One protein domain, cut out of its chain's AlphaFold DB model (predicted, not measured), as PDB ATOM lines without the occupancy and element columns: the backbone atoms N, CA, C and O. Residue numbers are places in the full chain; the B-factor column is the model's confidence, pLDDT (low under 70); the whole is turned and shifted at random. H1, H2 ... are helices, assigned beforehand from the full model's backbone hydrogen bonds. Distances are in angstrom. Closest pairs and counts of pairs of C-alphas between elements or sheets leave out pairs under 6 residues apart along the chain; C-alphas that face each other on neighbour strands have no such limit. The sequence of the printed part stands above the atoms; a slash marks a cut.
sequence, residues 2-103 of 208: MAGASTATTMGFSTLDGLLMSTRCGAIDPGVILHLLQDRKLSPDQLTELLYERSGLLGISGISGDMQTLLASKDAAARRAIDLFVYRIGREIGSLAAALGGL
ATOM      1  N   MET A   2       1.989   2.501 -21.990       89.94
ATOM      2  CA  MET A   2       3.196   3.142 -21.465       89.94
ATOM      3  C   MET A   2       4.376   2.204 -21.717       89.94
ATOM      4  O   MET A   2       4.333   1.050 -21.301       89.94
ATOM      5  N   ALA A   3       5.383   2.665 -22.467       89.88
ATOM      6  CA  ALA A   3       6.537   1.853 -22.880       89.88
ATOM      7  C   ALA A   3       6.159   0.486 -23.508       89.88
ATOM      8  O   ALA A   3       6.797  -0.530 -23.254       89.88
ATOM      9  N   GLY A   4       5.089   0.457 -24.315       90.19
ATOM     10  CA  GLY A   4       4.599  -0.760 -24.980       90.19
ATOM     11  C   GLY A   4       3.720  -1.675 -24.119       90.19
ATOM     12  O   GLY A   4       3.182  -2.645 -24.641       90.19
ATOM     13  N   ALA A   5       3.511  -1.363 -22.837       92.25
ATOM     14  CA  ALA A   5       2.608  -2.110 -21.967       92.25
ATOM     15  C   ALA A   5       1.223  -1.446 -21.880       92.25
ATOM     16  O   ALA A   5       1.096  -0.216 -21.822       92.25
ATOM     17  N   SER A   6       0.167  -2.260 -21.851       94.12
ATOM     18  CA  SER A   6      -1.179  -1.787 -21.517       94.12
ATOM     19  C   SER A   6      -1.274  -1.519 -20.014       94.12
ATOM     20  O   SER A   6      -0.917  -2.377 -19.212       94.12
ATOM     21  N   THR A   7      -1.729  -0.326 -19.633       93.62
ATOM     22  CA  THR A   7      -1.800   0.126 -18.231       93.62
ATOM     23  C   THR A   7      -3.229   0.368 -17.754       93.62
ATOM     24  O   THR A   7      -3.504   0.265 -16.565       93.62
ATOM     25  N   ALA A   8      -4.133   0.692 -18.677       94.19
ATOM     26  CA  ALA A   8      -5.542   0.941 -18.427       94.19
ATOM     27  C   ALA A   8      -6.349   0.597 -19.686       94.19
ATOM     28  O   ALA A   8      -5.845   0.700 -20.808       94.19
ATOM     29  N   THR A   9      -7.599   0.191 -19.489       95.38
ATOM     30  CA  THR A   9      -8.558  -0.158 -20.542       95.38
ATOM     31  C   THR A   9      -9.960   0.241 -20.089       95.38
ATOM     32  O   THR A   9     -10.203   0.381 -18.892       95.38
ATOM     33  N   THR A  10     -10.870   0.454 -21.037       94.50
ATOM     34  CA  THR A  10     -12.266   0.804 -20.739       94.50
ATOM     35  C   THR A  10     -13.122  -0.418 -20.426       94.50
ATOM     36  O   THR A  10     -14.085  -0.300 -19.683       94.50
ATOM     37  N   MET A  11     -12.793  -1.587 -20.985       94.38
ATOM     38  CA  MET A  11     -13.502  -2.834 -20.689       94.38
ATOM     39  C   MET A  11     -12.945  -3.493 -19.427       94.38
ATOM     40  O   MET A  11     -11.736  -3.499 -19.204       94.38
ATOM     41  N   GLY A  12     -13.833  -4.090 -18.641       91.88
ATOM     42  CA  GLY A  12     -13.516  -4.794 -17.406       91.88
ATOM     43  C   GLY A  12     -13.592  -6.311 -17.570       91.88
ATOM     44  O   GLY A  12     -13.085  -6.884 -18.531       91.88
ATOM     45  N   PHE A  13     -14.252  -6.970 -16.615       92.50
ATOM     46  CA  PHE A  13     -14.429  -8.427 -16.610       92.50
ATOM     47  C   PHE A  13     -15.137  -8.956 -17.867       92.50
ATOM     48  O   PHE A  13     -14.829 -10.045 -18.344       92.50
ATOM     49  N   SER A  14     -16.093  -8.192 -18.399       92.44
ATOM     50  CA  SER A  14     -16.845  -8.549 -19.596       92.44
ATOM     51  C   SER A  14     -16.790  -7.437 -20.637       92.44
ATOM     52  O   SER A  14     -16.391  -6.303 -20.375       92.44
ATOM     53  N   THR A  15     -17.273  -7.764 -21.831       90.31
ATOM     54  CA  THR A  15     -17.361  -6.838 -22.960       90.31
ATOM     55  C   THR A  15     -18.539  -5.854 -22.867       90.31
ATOM     56  O   THR A  15     -18.763  -5.108 -23.824       90.31
ATOM     57  N   LEU A  16     -19.306  -5.869 -21.763       92.88
ATOM     58  CA  LEU A  16     -20.361  -4.886 -21.477       92.88
ATOM     59  C   LEU A  16     -19.822  -3.587 -20.890       92.88
ATOM     60  O   LEU A  16     -20.463  -2.554 -21.056       92.88
ATOM     61  N   ASP A  17     -18.707  -3.651 -20.164       92.56
ATOM     62  CA  ASP A  17     -18.163  -2.493 -19.465       92.56
ATOM     63  C   ASP A  17     -17.484  -1.512 -20.437       92.56
ATOM     64  O   ASP A  17     -17.121  -1.862 -21.565       92.56
ATOM     65  N   GLY A  18     -17.322  -0.267 -19.998       94.12
ATOM     66  CA  GLY A  18     -16.694   0.793 -20.777       94.12
ATOM     67  C   GLY A  18     -17.661   1.529 -21.699       94.12
ATOM     68  O   GLY A  18     -18.675   2.082 -21.268       94.12
ATOM     69  N   LEU A  19     -17.319   1.610 -22.983       95.44
ATOM     70  CA  LEU A  19     -18.078   2.399 -23.951       95.44
ATOM     71  C   LEU A  19     -19.390   1.715 -24.333       95.44
ATOM     72  O   LEU A  19     -19.432   0.503 -24.542       95.44
ATOM     73  N   LEU A  20     -20.445   2.511 -24.532       94.56
ATOM     74  CA  LEU A  20     -21.594   2.010 -25.280       94.56
ATOM     75  C   LEU A  20     -21.157   1.652 -26.704       94.56
ATOM     76  O   LEU A  20     -20.337   2.343 -27.313       94.56
ATOM     77  N   MET A  21     -21.717   0.575 -27.238       95.31
ATOM     78  CA  MET A  21     -21.390   0.093 -28.581       95.31
ATOM     79  C   MET A  21     -22.643   0.064 -29.457       95.31
ATOM     80  O   MET A  21     -23.631   0.724 -29.148       95.31
ATOM     81  N   SER A  22     -22.610  -0.689 -30.558       96.69
ATOM     82  CA  SER A  22     -23.760  -0.883 -31.451       96.69
ATOM     83  C   SER A  22     -25.013  -1.325 -30.678       96.69
ATOM     84  O   SER A  22     -26.027  -0.631 -30.700       96.69
ATOM     85  N   THR A  23     -24.901  -2.410 -29.908       97.94
ATOM     86  CA  THR A  23     -26.018  -3.012 -29.158       97.94
ATOM     87  C   THR A  23     -25.763  -3.162 -27.658       97.94
ATOM     88  O   THR A  23     -26.684  -3.452 -26.898       97.94
ATOM     89  N   ARG A  24     -24.516  -2.968 -27.212       97.81
ATOM     90  CA  ARG A  24     -24.111  -3.129 -25.809       97.81
ATOM     91  C   ARG A  24     -24.254  -1.828 -25.031       97.81
ATOM     92  O   ARG A  24     -23.931  -0.758 -25.554       97.81
ATOM     93  N   CYS A  25     -24.708  -1.926 -23.784       97.25
ATOM     94  CA  CYS A  25     -25.026  -0.765 -22.948       97.25
ATOM     95  C   CYS A  25     -23.819   0.102 -22.561       97.25
ATOM     96  O   CYS A  25     -23.989   1.308 -22.382       97.25
ATOM     97  N   GLY A  26     -22.620  -0.480 -22.460       96.81
ATOM     98  CA  GLY A  26     -21.486   0.192 -21.828       96.81
ATOM     99  C   GLY A  26     -21.653   0.282 -20.307       96.81
ATOM    100  O   GLY A  26     -22.575  -0.296 -19.723       96.81
ATOM    101  N   ALA A  27     -20.789   1.065 -19.665       95.88
ATOM    102  CA  ALA A  27     -20.828   1.297 -18.228       95.88
ATOM    103  C   ALA A  27     -22.131   2.000 -17.795       95.88
ATOM    104  O   ALA A  27     -22.426   3.140 -18.191       95.88
ATOM    105  N   ILE A  28     -22.885   1.327 -16.925       95.62
ATOM    106  CA  ILE A  28     -24.120   1.817 -16.307       95.62
ATOM    107  C   ILE A  28     -24.096   1.589 -14.795       95.62
ATOM    108  O   ILE A  28     -23.341   0.765 -14.286       95.62
ATOM    109  N   ASP A  29     -24.934   2.333 -14.078       96.94
ATOM    110  CA  ASP A  29     -25.085   2.193 -12.631       96.94
ATOM    111  C   ASP A  29     -25.650   0.797 -12.276       96.94
ATOM    112  O   ASP A  29     -26.719   0.433 -12.782       96.94
ATOM    113  N   PRO A  30     -24.995   0.016 -11.394       96.62
ATOM    114  CA  PRO A  30     -25.519  -1.268 -10.926       96.62
ATOM    115  C   PRO A  30     -26.918  -1.187 -10.290       96.62
ATOM    116  O   PRO A  30     -27.673  -2.157 -10.337       96.62
ATOM    117  N   GLY A  31     -27.317  -0.037  -9.745       98.19
ATOM    118  CA  GLY A  31     -28.674   0.205  -9.255       98.19
ATOM    119  C   GLY A  31     -29.743   0.059 -10.344       98.19
ATOM    120  O   GLY A  31     -30.843  -0.416 -10.060       98.19
ATOM    121  N   VAL A  32     -29.418   0.361 -11.608       97.44
ATOM    122  CA  VAL A  32     -30.321   0.121 -12.751       97.44
ATOM    123  C   VAL A  32     -30.557  -1.374 -12.946       97.44
ATOM    124  O   VAL A  32     -31.682  -1.786 -13.223       97.44
ATOM    125  N   ILE A  33     -29.527  -2.198 -12.747       97.62
ATOM    126  CA  ILE A  33     -29.644  -3.657 -12.835       97.62
ATOM    127  C   ILE A  33     -30.614  -4.181 -11.776       97.62
ATOM    128  O   ILE A  33     -31.520  -4.958 -12.088       97.62
ATOM    129  N   LEU A  34     -30.466  -3.708 -10.535       98.25
ATOM    130  CA  LEU A  34     -31.355  -4.080  -9.435       98.25
ATOM    131  C   LEU A  34     -32.798  -3.658  -9.716       98.25
ATOM    132  O   LEU A  34     -33.702  -4.477  -9.573       98.25
ATOM    133  N   HIS A  35     -33.011  -2.433 -10.199       98.38
ATOM    134  CA  HIS A  35     -34.337  -1.942 -10.576       98.38
ATOM    135  C   HIS A  35     -34.992  -2.803 -11.672       98.38
ATOM    136  O   HIS A  35     -36.170  -3.155 -11.581       98.38
ATOM    137  N   LEU A  36     -34.238  -3.189 -12.707       98.19
ATOM    138  CA  LEU A  36     -34.765  -4.003 -13.806       98.19
ATOM    139  C   LEU A  36     -35.185  -5.409 -13.347       98.19
ATOM    140  O   LEU A  36     -36.238  -5.903 -13.754       98.19
ATOM    141  N   LEU A  37     -34.403  -6.033 -12.468       98.25
ATOM    142  CA  LEU A  37     -34.722  -7.352 -11.915       98.25
ATOM    143  C   LEU A  37     -35.871  -7.285 -10.902       98.25
ATOM    144  O   LEU A  37     -36.802  -8.090 -10.944       98.25
ATOM    145  N   GLN A  38     -35.811  -6.331  -9.975       98.00
ATOM    146  CA  GLN A  38     -36.690  -6.309  -8.807       98.00
ATOM    147  C   GLN A  38     -38.005  -5.590  -9.077       98.00
ATOM    148  O   GLN A  38     -39.051  -6.108  -8.692       98.00
ATOM    149  N   ASP A  39     -37.985  -4.452  -9.763       97.62
ATOM    150  CA  ASP A  39     -39.183  -3.632  -9.956       97.62
ATOM    151  C   ASP A  39     -39.831  -3.914 -11.307       97.62
ATOM    152  O   ASP A  39     -41.052  -4.041 -11.406       97.62
ATOM    153  N   ARG A  40     -39.011  -4.072 -12.355       97.88
ATOM    154  CA  ARG A  40     -39.494  -4.379 -13.714       97.88
ATOM    155  C   ARG A  40     -39.657  -5.873 -13.981       97.88
ATOM    156  O   ARG A  40     -40.220  -6.221 -15.014       97.88
ATOM    157  N   LYS A  41     -39.245  -6.725 -13.035       98.19
ATOM    158  CA  LYS A  41     -39.429  -8.187 -13.052       98.19
ATOM    159  C   LYS A  41     -38.854  -8.863 -14.302       98.19
ATOM    160  O   LYS A  41     -39.402  -9.865 -14.756       98.19
ATOM    161  N   LEU A  42     -37.764  -8.326 -14.859       98.38
ATOM    162  CA  LEU A  42     -37.053  -9.002 -15.944       98.38
ATOM    163  C   LEU A  42     -36.424 -10.292 -15.417       98.38
ATOM    164  O   LEU A  42     -35.862 -10.315 -14.317       98.38
ATOM    165  N   SER A  43     -36.472 -11.353 -16.219       98.50
ATOM    166  CA  SER A  43     -35.642 -12.527 -15.963       98.50
ATOM    167  C   SER A  43     -34.158 -12.205 -16.210       98.50
ATOM    168  O   SER A  43     -33.845 -11.273 -16.961       98.50
ATOM    169  N   PRO A  44     -33.221 -12.977 -15.629       98.19
ATOM    170  CA  PRO A  44     -31.797 -12.840 -15.933       98.19
ATOM    171  C   PRO A  44     -31.483 -12.917 -17.435       98.19
ATOM    172  O   PRO A  44     -30.663 -12.145 -17.926       98.19
ATOM    173  N   ASP A  45     -32.179 -13.782 -18.176       98.44
ATOM    174  CA  ASP A  45     -31.994 -13.931 -19.624       98.44
ATOM    175  C   ASP A  45     -32.471 -12.686 -20.381       98.44
ATOM    176  O   ASP A  45     -31.742 -12.150 -21.212       98.44
ATOM    177  N   GLN A  46     -33.652 -12.159 -20.036       98.44
ATOM    178  CA  GLN A  46     -34.186 -10.925 -20.629       98.44
ATOM    179  C   GLN A  46     -33.289  -9.722 -20.344       98.44
ATOM    180  O   GLN A  46     -33.102  -8.860 -21.202       98.44
ATOM    181  N   LEU A  47     -32.740  -9.645 -19.131       98.25
ATOM    182  CA  LEU A  47     -31.781  -8.609 -18.781       98.25
ATOM    183  C   LEU A  47     -30.486  -8.769 -19.588       98.25
ATOM    184  O   LEU A  47     -29.957  -7.779 -20.082       98.25
ATOM    185  N   THR A  48     -29.990  -9.994 -19.746       97.88
ATOM    186  CA  THR A  48     -28.778 -10.267 -20.530       97.88
ATOM    187  C   THR A  48     -28.965  -9.839 -21.983       97.88
ATOM    188  O   THR A  48     -28.165  -9.053 -22.492       97.88
ATOM    189  N   GLU A  49     -30.060 -10.257 -22.620       98.31
ATOM    190  CA  GLU A  49     -30.429  -9.829 -23.976       98.31
ATOM    191  C   GLU A  49     -30.529  -8.299 -24.066       98.31
ATOM    192  O   GLU A  49     -29.979  -7.677 -24.976       98.31
ATOM    193  N   LEU A  50     -31.170  -7.659 -23.080       98.25
ATOM    194  CA  LEU A  50     -31.287  -6.204 -23.042       98.25
ATOM    195  C   LEU A  50     -29.913  -5.522 -23.039       98.25
ATOM    196  O   LEU A  50     -29.690  -4.595 -23.821       98.25
ATOM    197  N   LEU A  51     -29.002  -5.963 -22.172       97.81
ATOM    198  CA  LEU A  51     -27.688  -5.343 -21.996       97.81
ATOM    199  C   LEU A  51     -26.756  -5.588 -23.188       97.81
ATOM    200  O   LEU A  51     -25.998  -4.683 -23.545       97.81
ATOM    201  N   TYR A  52     -26.804  -6.780 -23.794       97.69
ATOM    202  CA  TYR A  52     -25.892  -7.179 -24.870       97.69
ATOM    203  C   TYR A  52     -26.387  -6.829 -26.277       97.69
ATOM    204  O   TYR A  52     -25.580  -6.480 -27.146       97.69
ATOM    205  N   GLU A  53     -27.693  -6.928 -26.514       98.00
ATOM    206  CA  GLU A  53     -28.248  -6.977 -27.870       98.00
ATOM    207  C   GLU A  53     -29.230  -5.842 -28.167       98.00
ATOM    208  O   GLU A  53     -29.434  -5.498 -29.329       98.00
ATOM    209  N   ARG A  54     -29.812  -5.211 -27.139       98.00
ATOM    210  CA  ARG A  54     -30.894  -4.222 -27.320       98.00
ATOM    211  C   ARG A  54     -30.607  -2.850 -26.713       98.00
ATOM    212  O   ARG A  54     -31.506  -2.017 -26.618       98.00
ATOM    213  N   SER A  55     -29.363  -2.609 -26.316       98.25
ATOM    214  CA  SER A  55     -28.884  -1.348 -25.749       98.25
ATOM    215  C   SER A  55     -28.010  -0.594 -26.761       98.25
ATOM    216  O   SER A  55     -28.178  -0.736 -27.971       98.25
ATOM    217  N   GLY A  56     -27.092   0.249 -26.285       97.75
ATOM    218  CA  GLY A  56     -26.128   0.940 -27.135       97.75
ATOM    219  C   GLY A  56     -26.772   1.921 -28.110       97.75
ATOM    220  O   GLY A  56     -27.838   2.485 -27.845       97.75
ATOM    221  N   LEU A  57     -26.115   2.121 -29.250       98.31
ATOM    222  CA  LEU A  57     -26.607   2.949 -30.350       98.31
ATOM    223  C   LEU A  57     -28.014   2.526 -30.792       98.31
ATOM    224  O   LEU A  57     -28.870   3.391 -30.989       98.31
ATOM    225  N   LEU A  58     -28.276   1.218 -30.870       98.62
ATOM    226  CA  LEU A  58     -29.586   0.671 -31.217       98.62
ATOM    227  C   LEU A  58     -30.654   1.090 -30.203       98.62
ATOM    228  O   LEU A  58     -31.661   1.682 -30.585       98.62
ATOM    229  N   GLY A  59     -30.426   0.826 -28.917       98.12
ATOM    230  CA  GLY A  59     -31.402   1.101 -27.862       98.12
ATOM    231  C   GLY A  59     -31.701   2.592 -27.682       98.12
ATOM    232  O   GLY A  59     -32.838   2.963 -27.402       98.12
ATOM    233  N   ILE A  60     -30.701   3.459 -27.874       98.00
ATOM    234  CA  ILE A  60     -30.869   4.914 -27.721       98.00
ATOM    235  C   ILE A  60     -31.517   5.538 -28.957       98.00
ATOM    236  O   ILE A  60     -32.355   6.433 -28.829       98.00
ATOM    237  N   SER A  61     -31.109   5.105 -30.153       98.38
ATOM    238  CA  SER A  61     -31.659   5.649 -31.396       98.38
ATOM    239  C   SER A  61     -33.053   5.106 -31.694       98.38
ATOM    240  O   SER A  61     -33.849   5.811 -32.305       98.38
ATOM    241  N   GLY A  62     -33.340   3.859 -31.303       98.12
ATOM    242  CA  GLY A  62     -34.512   3.115 -31.764       98.12
ATOM    243  C   GLY A  62     -34.495   2.812 -33.269       98.12
ATOM    244  O   GLY A  62     -35.520   2.410 -33.810       98.12
ATOM    245  N   ILE A  63     -33.362   3.038 -33.948       98.12
ATOM    246  CA  ILE A  63     -33.235   2.974 -35.412       98.12
ATOM    247  C   ILE A  63     -32.246   1.882 -35.813       98.12
ATOM    248  O   ILE A  63     -32.608   0.955 -36.530       98.12
ATOM    249  N   SER A  64     -30.985   2.003 -35.390       98.06
ATOM    250  CA  SER A  64     -29.918   1.087 -35.800       98.06
ATOM    251  C   SER A  64     -28.740   1.141 -34.832       98.06
ATOM    252  O   SER A  64     -28.466   2.174 -34.223       98.06
ATOM    253  N   GLY A  65     -28.022   0.025 -34.717       97.06
ATOM    254  CA  GLY A  65     -26.707  -0.022 -34.077       97.06
ATOM    255  C   GLY A  65     -25.554   0.365 -35.018       97.06
ATOM    256  O   GLY A  65     -24.415   0.509 -34.573       97.06
ATOM    257  N   ASP A  66     -25.829   0.537 -36.314       96.81
ATOM    258  CA  ASP A  66     -24.843   0.927 -37.324       96.81
ATOM    259  C   ASP A  66     -24.677   2.453 -37.412       96.81
ATOM    260  O   ASP A  66     -25.625   3.199 -37.661       96.81
ATOM    261  N   MET A  67     -23.437   2.922 -37.260       96.69
ATOM    262  CA  MET A  67     -23.121   4.349 -37.244       96.69
ATOM    263  C   MET A  67     -23.384   5.031 -38.589       96.69
ATOM    264  O   MET A  67     -23.816   6.184 -38.598       96.69
ATOM    265  N   GLN A  68     -23.153   4.358 -39.723       96.12
ATOM    266  CA  GLN A  68     -23.393   4.980 -41.030       96.12
ATOM    267  C   GLN A  68     -24.883   5.252 -41.247       96.12
ATOM    268  O   GLN A  68     -25.264   6.347 -41.662       96.12
ATOM    269  N   THR A  69     -25.725   4.291 -40.871       97.56
ATOM    270  CA  THR A  69     -27.183   4.434 -40.875       97.56
ATOM    271  C   THR A  69     -27.627   5.614 -40.009       97.56
ATOM    272  O   THR A  69     -28.458   6.419 -40.432       97.56
ATOM    273  N   LEU A  70     -27.056   5.760 -38.809       98.19
ATOM    274  CA  LEU A  70     -27.394   6.872 -37.917       98.19
ATOM    275  C   LEU A  70     -26.925   8.229 -38.456       98.19
ATOM    276  O   LEU A  70     -27.672   9.200 -38.355       98.19
ATOM    277  N   LEU A  71     -25.734   8.308 -39.059       97.25
ATOM    278  CA  LEU A  71     -25.219   9.535 -39.682       97.25
ATOM    279  C   LEU A  71     -26.060   9.983 -40.887       97.25
ATOM    280  O   LEU A  71     -26.204  11.182 -41.120       97.25
ATOM    281  N   ALA A  72     -26.633   9.038 -41.635       97.62
ATOM    282  CA  ALA A  72     -27.529   9.327 -42.754       97.62
ATOM    283  C   ALA A  72     -28.947   9.745 -42.311       97.62
ATOM    284  O   ALA A  72     -29.707  10.312 -43.103       97.62
ATOM    285  N   SER A  73     -29.321   9.477 -41.057       97.94
ATOM    286  CA  SER A  73     -30.648   9.787 -40.529       97.94
ATOM    287  C   SER A  73     -30.790  11.260 -40.141       97.94
ATOM    288  O   SER A  73     -29.910  11.870 -39.533       97.94
ATOM    289  N   LYS A  74     -31.958  11.839 -40.442       97.31
ATOM    290  CA  LYS A  74     -32.344  13.188 -39.988       97.31
ATOM    291  C   LYS A  74     -33.072  13.174 -38.640       97.31
ATOM    292  O   LYS A  74     -33.406  14.244 -38.132       97.31
ATOM    293  N   ASP A  75     -33.328  11.993 -38.077       98.25
ATOM    294  CA  ASP A  75     -34.056  11.841 -36.821       98.25
ATOM    295  C   ASP A  75     -33.244  12.387 -35.633       98.25
ATOM    296  O   ASP A  75     -32.037  12.153 -35.498       98.25
ATOM    297  N   ALA A  76     -33.917  13.103 -34.733       98.25
ATOM    298  CA  ALA A  76     -33.310  13.607 -33.509       98.25
ATOM    299  C   ALA A  76     -32.786  12.475 -32.604       98.25
ATOM    300  O   ALA A  76     -31.791  12.669 -31.906       98.25
ATOM    301  N   ALA A  77     -33.414  11.296 -32.619       98.12
ATOM    302  CA  ALA A  77     -32.970  10.129 -31.864       98.12
ATOM    303  C   ALA A  77     -31.623   9.589 -32.368       98.12
ATOM    304  O   ALA A  77     -30.757   9.276 -31.549       98.12
ATOM    305  N   ALA A  78     -31.400   9.574 -33.689       98.50
ATOM    306  CA  ALA A  78     -30.103   9.215 -34.261       98.50
ATOM    307  C   ALA A  78     -29.015  10.190 -33.797       98.50
ATOM    308  O   ALA A  78     -27.979   9.764 -33.291       98.50
ATOM    309  N   ARG A  79     -29.286  11.502 -33.864       98.19
ATOM    310  CA  ARG A  79     -28.349  12.522 -33.369       98.19
ATOM    311  C   ARG A  79     -28.013  12.319 -31.891       98.19
ATOM    312  O   ARG A  79     -26.836  12.244 -31.564       98.19
ATOM    313  N   ARG A  80     -29.017  12.133 -31.025       98.19
ATOM    314  CA  ARG A  80     -28.805  11.888 -29.584       98.19
ATOM    315  C   ARG A  80     -27.948  10.652 -29.308       98.19
ATOM    316  O   ARG A  80     -27.102  10.697 -28.420       98.19
ATOM    317  N   ALA A  81     -28.152   9.564 -30.053       98.44
ATOM    318  CA  ALA A  81     -27.346   8.353 -29.903       98.44
ATOM    319  C   ALA A  81     -25.870   8.614 -30.244       98.44
ATOM    320  O   ALA A  81     -24.983   8.234 -29.479       98.44
ATOM    321  N   ILE A  82     -25.609   9.324 -31.346       98.38
ATOM    322  CA  ILE A  82     -24.245   9.683 -31.749       98.38
ATOM    323  C   ILE A  82     -23.622  10.674 -30.756       98.38
ATOM    324  O   ILE A  82     -22.458  10.521 -30.390       98.38
ATOM    325  N   ASP A  83     -24.383  11.666 -30.289       98.06
ATOM    326  CA  ASP A  83     -23.919  12.644 -29.300       98.06
ATOM    327  C   ASP A  83     -23.475  11.944 -28.008       98.06
ATOM    328  O   ASP A  83     -22.390  12.227 -27.497       98.06
ATOM    329  N   LEU A  84     -24.266  10.981 -27.511       98.00
ATOM    330  CA  LEU A  84     -23.896  10.212 -26.324       98.00
ATOM    331  C   LEU A  84     -22.652   9.350 -26.566       98.00
ATOM    332  O   LEU A  84     -21.782   9.288 -25.696       98.00
ATOM    333  N   PHE A  85     -22.555   8.705 -27.730       97.94
ATOM    334  CA  PHE A  85     -21.386   7.913 -28.121       97.94
ATOM    335  C   PHE A  85     -20.105   8.755 -28.112       97.94
ATOM    336  O   PHE A  85     -19.134   8.399 -27.445       97.94
ATOM    337  N   VAL A  86     -20.130   9.920 -28.767       97.81
ATOM    338  CA  VAL A  86     -19.007  10.871 -28.800       97.81
ATOM    339  C   VAL A  86     -18.651  11.359 -27.396       97.81
ATOM    340  O   VAL A  86     -17.481  11.335 -27.015       97.81
ATOM    341  N   TYR A  87     -19.648  11.761 -26.604       96.94
ATOM    342  CA  TYR A  87     -19.436  12.233 -25.236       96.94
ATOM    343  C   TYR A  87     -18.769  11.173 -24.352       96.94
ATOM    344  O   TYR A  87     -17.825  11.476 -23.619       96.94
ATOM    345  N   ARG A  88     -19.237   9.921 -24.427       96.88
ATOM    346  CA  ARG A  88     -18.661   8.817 -23.651       96.88
ATOM    347  C   ARG A  88     -17.219   8.546 -24.063       96.88
ATOM    348  O   ARG A  88     -16.376   8.445 -23.181       96.88
ATOM    349  N   ILE A  89     -16.912   8.544 -25.360       97.12
ATOM    350  CA  ILE A  89     -15.526   8.408 -25.830       97.12
ATOM    351  C   ILE A  89     -14.644   9.541 -25.303       97.12
ATOM    352  O   ILE A  89     -13.579   9.264 -24.761       97.12
ATOM    353  N   GLY A  90     -15.086  10.799 -25.399       96.31
ATOM    354  CA  GLY A  90     -14.316  11.936 -24.883       96.31
ATOM    355  C   GLY A  90     -13.995  11.803 -23.389       96.31
ATOM    356  O   GLY A  90     -12.864  12.056 -22.969       96.31
ATOM    357  N   ARG A  91     -14.959  11.330 -22.587       95.62
ATOM    358  CA  ARG A  91     -14.737  11.046 -21.159       95.62
ATOM    359  C   ARG A  91     -13.735   9.924 -20.921       95.62
ATOM    360  O   ARG A  91     -12.865  10.085 -20.069       95.62
ATOM    361  N   GLU A  92     -13.836   8.825 -21.665       96.69
ATOM    362  CA  GLU A  92     -12.899   7.708 -21.518       96.69
ATOM    363  C   GLU A  92     -11.483   8.081 -21.962       96.69
ATOM    364  O   GLU A  92     -10.522   7.711 -21.292       96.69
ATOM    365  N   ILE A  93     -11.327   8.890 -23.014       96.75
ATOM    366  CA  ILE A  93     -10.018   9.432 -23.407       96.75
ATOM    367  C   ILE A  93      -9.407  10.227 -22.245       96.75
ATOM    368  O   ILE A  93      -8.239  10.028 -21.919       96.75
ATOM    369  N   GLY A  94     -10.188  11.091 -21.586       95.88
ATOM    370  CA  GLY A  94      -9.721  11.837 -20.415       95.88
ATOM    371  C   GLY A  94      -9.327  10.934 -19.240       95.88
ATOM    372  O   GLY A  94      -8.276  11.139 -18.636       95.88
ATOM    373  N   SER A  95     -10.136   9.911 -18.950       95.81
ATOM    374  CA  SER A  95      -9.859   8.910 -17.908       95.81
ATOM    375  C   SER A  95      -8.544   8.164 -18.170       95.81
ATOM    376  O   SER A  95      -7.666   8.103 -17.308       95.81
ATOM    377  N   LEU A  96      -8.359   7.666 -19.397       96.56
ATOM    378  CA  LEU A  96      -7.155   6.938 -19.799       96.56
ATOM    379  C   LEU A  96      -5.916   7.839 -19.834       96.56
ATOM    380  O   LEU A  96      -4.846   7.413 -19.404       96.56
ATOM    381  N   ALA A  97      -6.047   9.083 -20.301       95.50
ATOM    382  CA  ALA A  97      -4.956  10.055 -20.268       95.50
ATOM    383  C   ALA A  97      -4.519  10.355 -18.826       95.50
ATOM    384  O   ALA A  97      -3.323  10.407 -18.545       95.50
ATOM    385  N   ALA A  98      -5.470  10.481 -17.894       95.44
ATOM    386  CA  ALA A  98      -5.163  10.648 -16.476       95.44
ATOM    387  C   ALA A  98      -4.440   9.418 -15.899       95.44
ATOM    388  O   ALA A  98      -3.442   9.575 -15.199       95.44
ATOM    389  N   ALA A  99      -4.883   8.203 -16.243       94.81
ATOM    390  CA  ALA A  99      -4.229   6.962 -15.819       94.81
ATOM    391  C   ALA A  99      -2.795   6.809 -16.368       94.81
ATOM    392  O   ALA A  99      -1.957   6.172 -15.734       94.81
ATOM    393  N   LEU A 100      -2.506   7.396 -17.533       94.06
ATOM    394  CA  LEU A 100      -1.175   7.419 -18.149       94.06
ATOM    395  C   LEU A 100      -0.282   8.570 -17.649       94.06
ATOM    396  O   LEU A 100       0.915   8.564 -17.924       94.06
ATOM    397  N   GLY A 101      -0.836   9.550 -16.928       92.94
ATOM    398  CA  GLY A 101      -0.121  10.773 -16.541       92.94
ATOM    399  C   GLY A 101       0.082  11.771 -17.690       92.94
ATOM    400  O   GLY A 101       0.893  12.687 -17.574       92.94
ATOM    401  N   GLY A 102      -0.645  11.600 -18.794       92.38
ATOM    402  CA  GLY A 102      -0.493  12.359 -20.032       92.38
ATOM    403  C   GLY A 102      -0.772  11.497 -21.262       92.38
ATOM    404  O   GLY A 102      -0.957  10.285 -21.164       92.38
ATOM    405  N   LEU A 103      -0.819  12.126 -22.435       93.81
ATOM    406  CA  LEU A 103      -1.004  11.428 -23.703       93.81
ATOM    407  C   LEU A 103      -0.122  12.058 -24.780       93.81
ATOM    408  O   LEU A 103      -0.309  13.225 -25.103       93.81
TER     409      LEU A 103
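This is residues 2 to 103 of the 208 residues of an uncharacterized protein of Mesorhizobium sp. M1B.F.Ca.ET.045.04.1.1 (UniProt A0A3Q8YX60). This is a flat wedge: one long helix, H5, makes one side, and four short helices, H1 to H4, follow one another in a zigzag along the wide end. H5 starts at the H4 corner, where H3 and H4 pack on its first part, and runs away from the wide end; residues 2 to 29, with no named element, begin near its far end and run back into the wedge. The printed part has 102 residues with five named helices, in the order H1, H2, H3, H4, H5, and no named strand. The class is all helix, with 56 of the 102 residues in named helices. The whole is only just loose, close to compact, with a radius of gyration of the C-alphas of 15.6 A and spans of 46 by 36 by 18 A.

After the stretch of residues 2 to 29, H1, residues 30 to 38, only just touches H2, residues 44 to 53, with 3 pairs of C-alphas within 8 A. The closest C-alphas are those of Leu 37 and Pro 44, 7.4 A apart, and the two helices run opposite ways at a steep tilt of 47 degrees. H3, residues 56 to 61, is apart from both H1 and H2. H3 and H4, residues 67 to 72, are close but not clearly touching; their closest C-alphas, of Leu 57 and Met 67, are 7.9 A apart. They run the same way at a shallow tilt of 19 degrees. H5, residues 76 to 100, touches H3 with its residues 77 to 85 alone, and the closest C-alphas, of Ser 61 and Ala 77, are 4.7 A apart. H3 and H5 run opposite ways at a shallow tilt of 33 degrees, only just short of steep. H4 and H5 form a helical hairpin, running opposite ways at a steep tilt of 42 degrees. H5 touches H4 with residues 78 to 82 alone; the closest C-alphas, of Leu 70 and Ala 78, are 5.1 A apart. H1 and H2 are apart from H4 and H5. The helix packing is mostly crossed, but only just: of 3 touching pairs, 1 is at a shallow tilt. In H1, H2, H3, H4 and H5 every O i to N i+4 pair is within hydrogen-bond range.

H1 begins at C-alpha 30, (-25.519, -1.268, -10.926), and measures 12.4 A from first to last C-alpha. H2 measures 13.8 A, H3 8.4 A and H4 8.6 A. H5 measures 36.2 A, from C-alpha 76 at (-33.310, 13.607, -33.509) to C-alpha 100 at (-1.175, 7.419, -18.149).

The two C-alphas farthest apart, of Ala 3 and Lys 41, are 48.1 A apart, while those of Met 2 and Leu 103 are 9.6 A apart. The printed part has no cut, and the links H1 to H2, H2 to H3, H3 to H4 and H4 to H5 are tight. The mean pLDDT of the printed part is 96.5, and no printed residue is under 70.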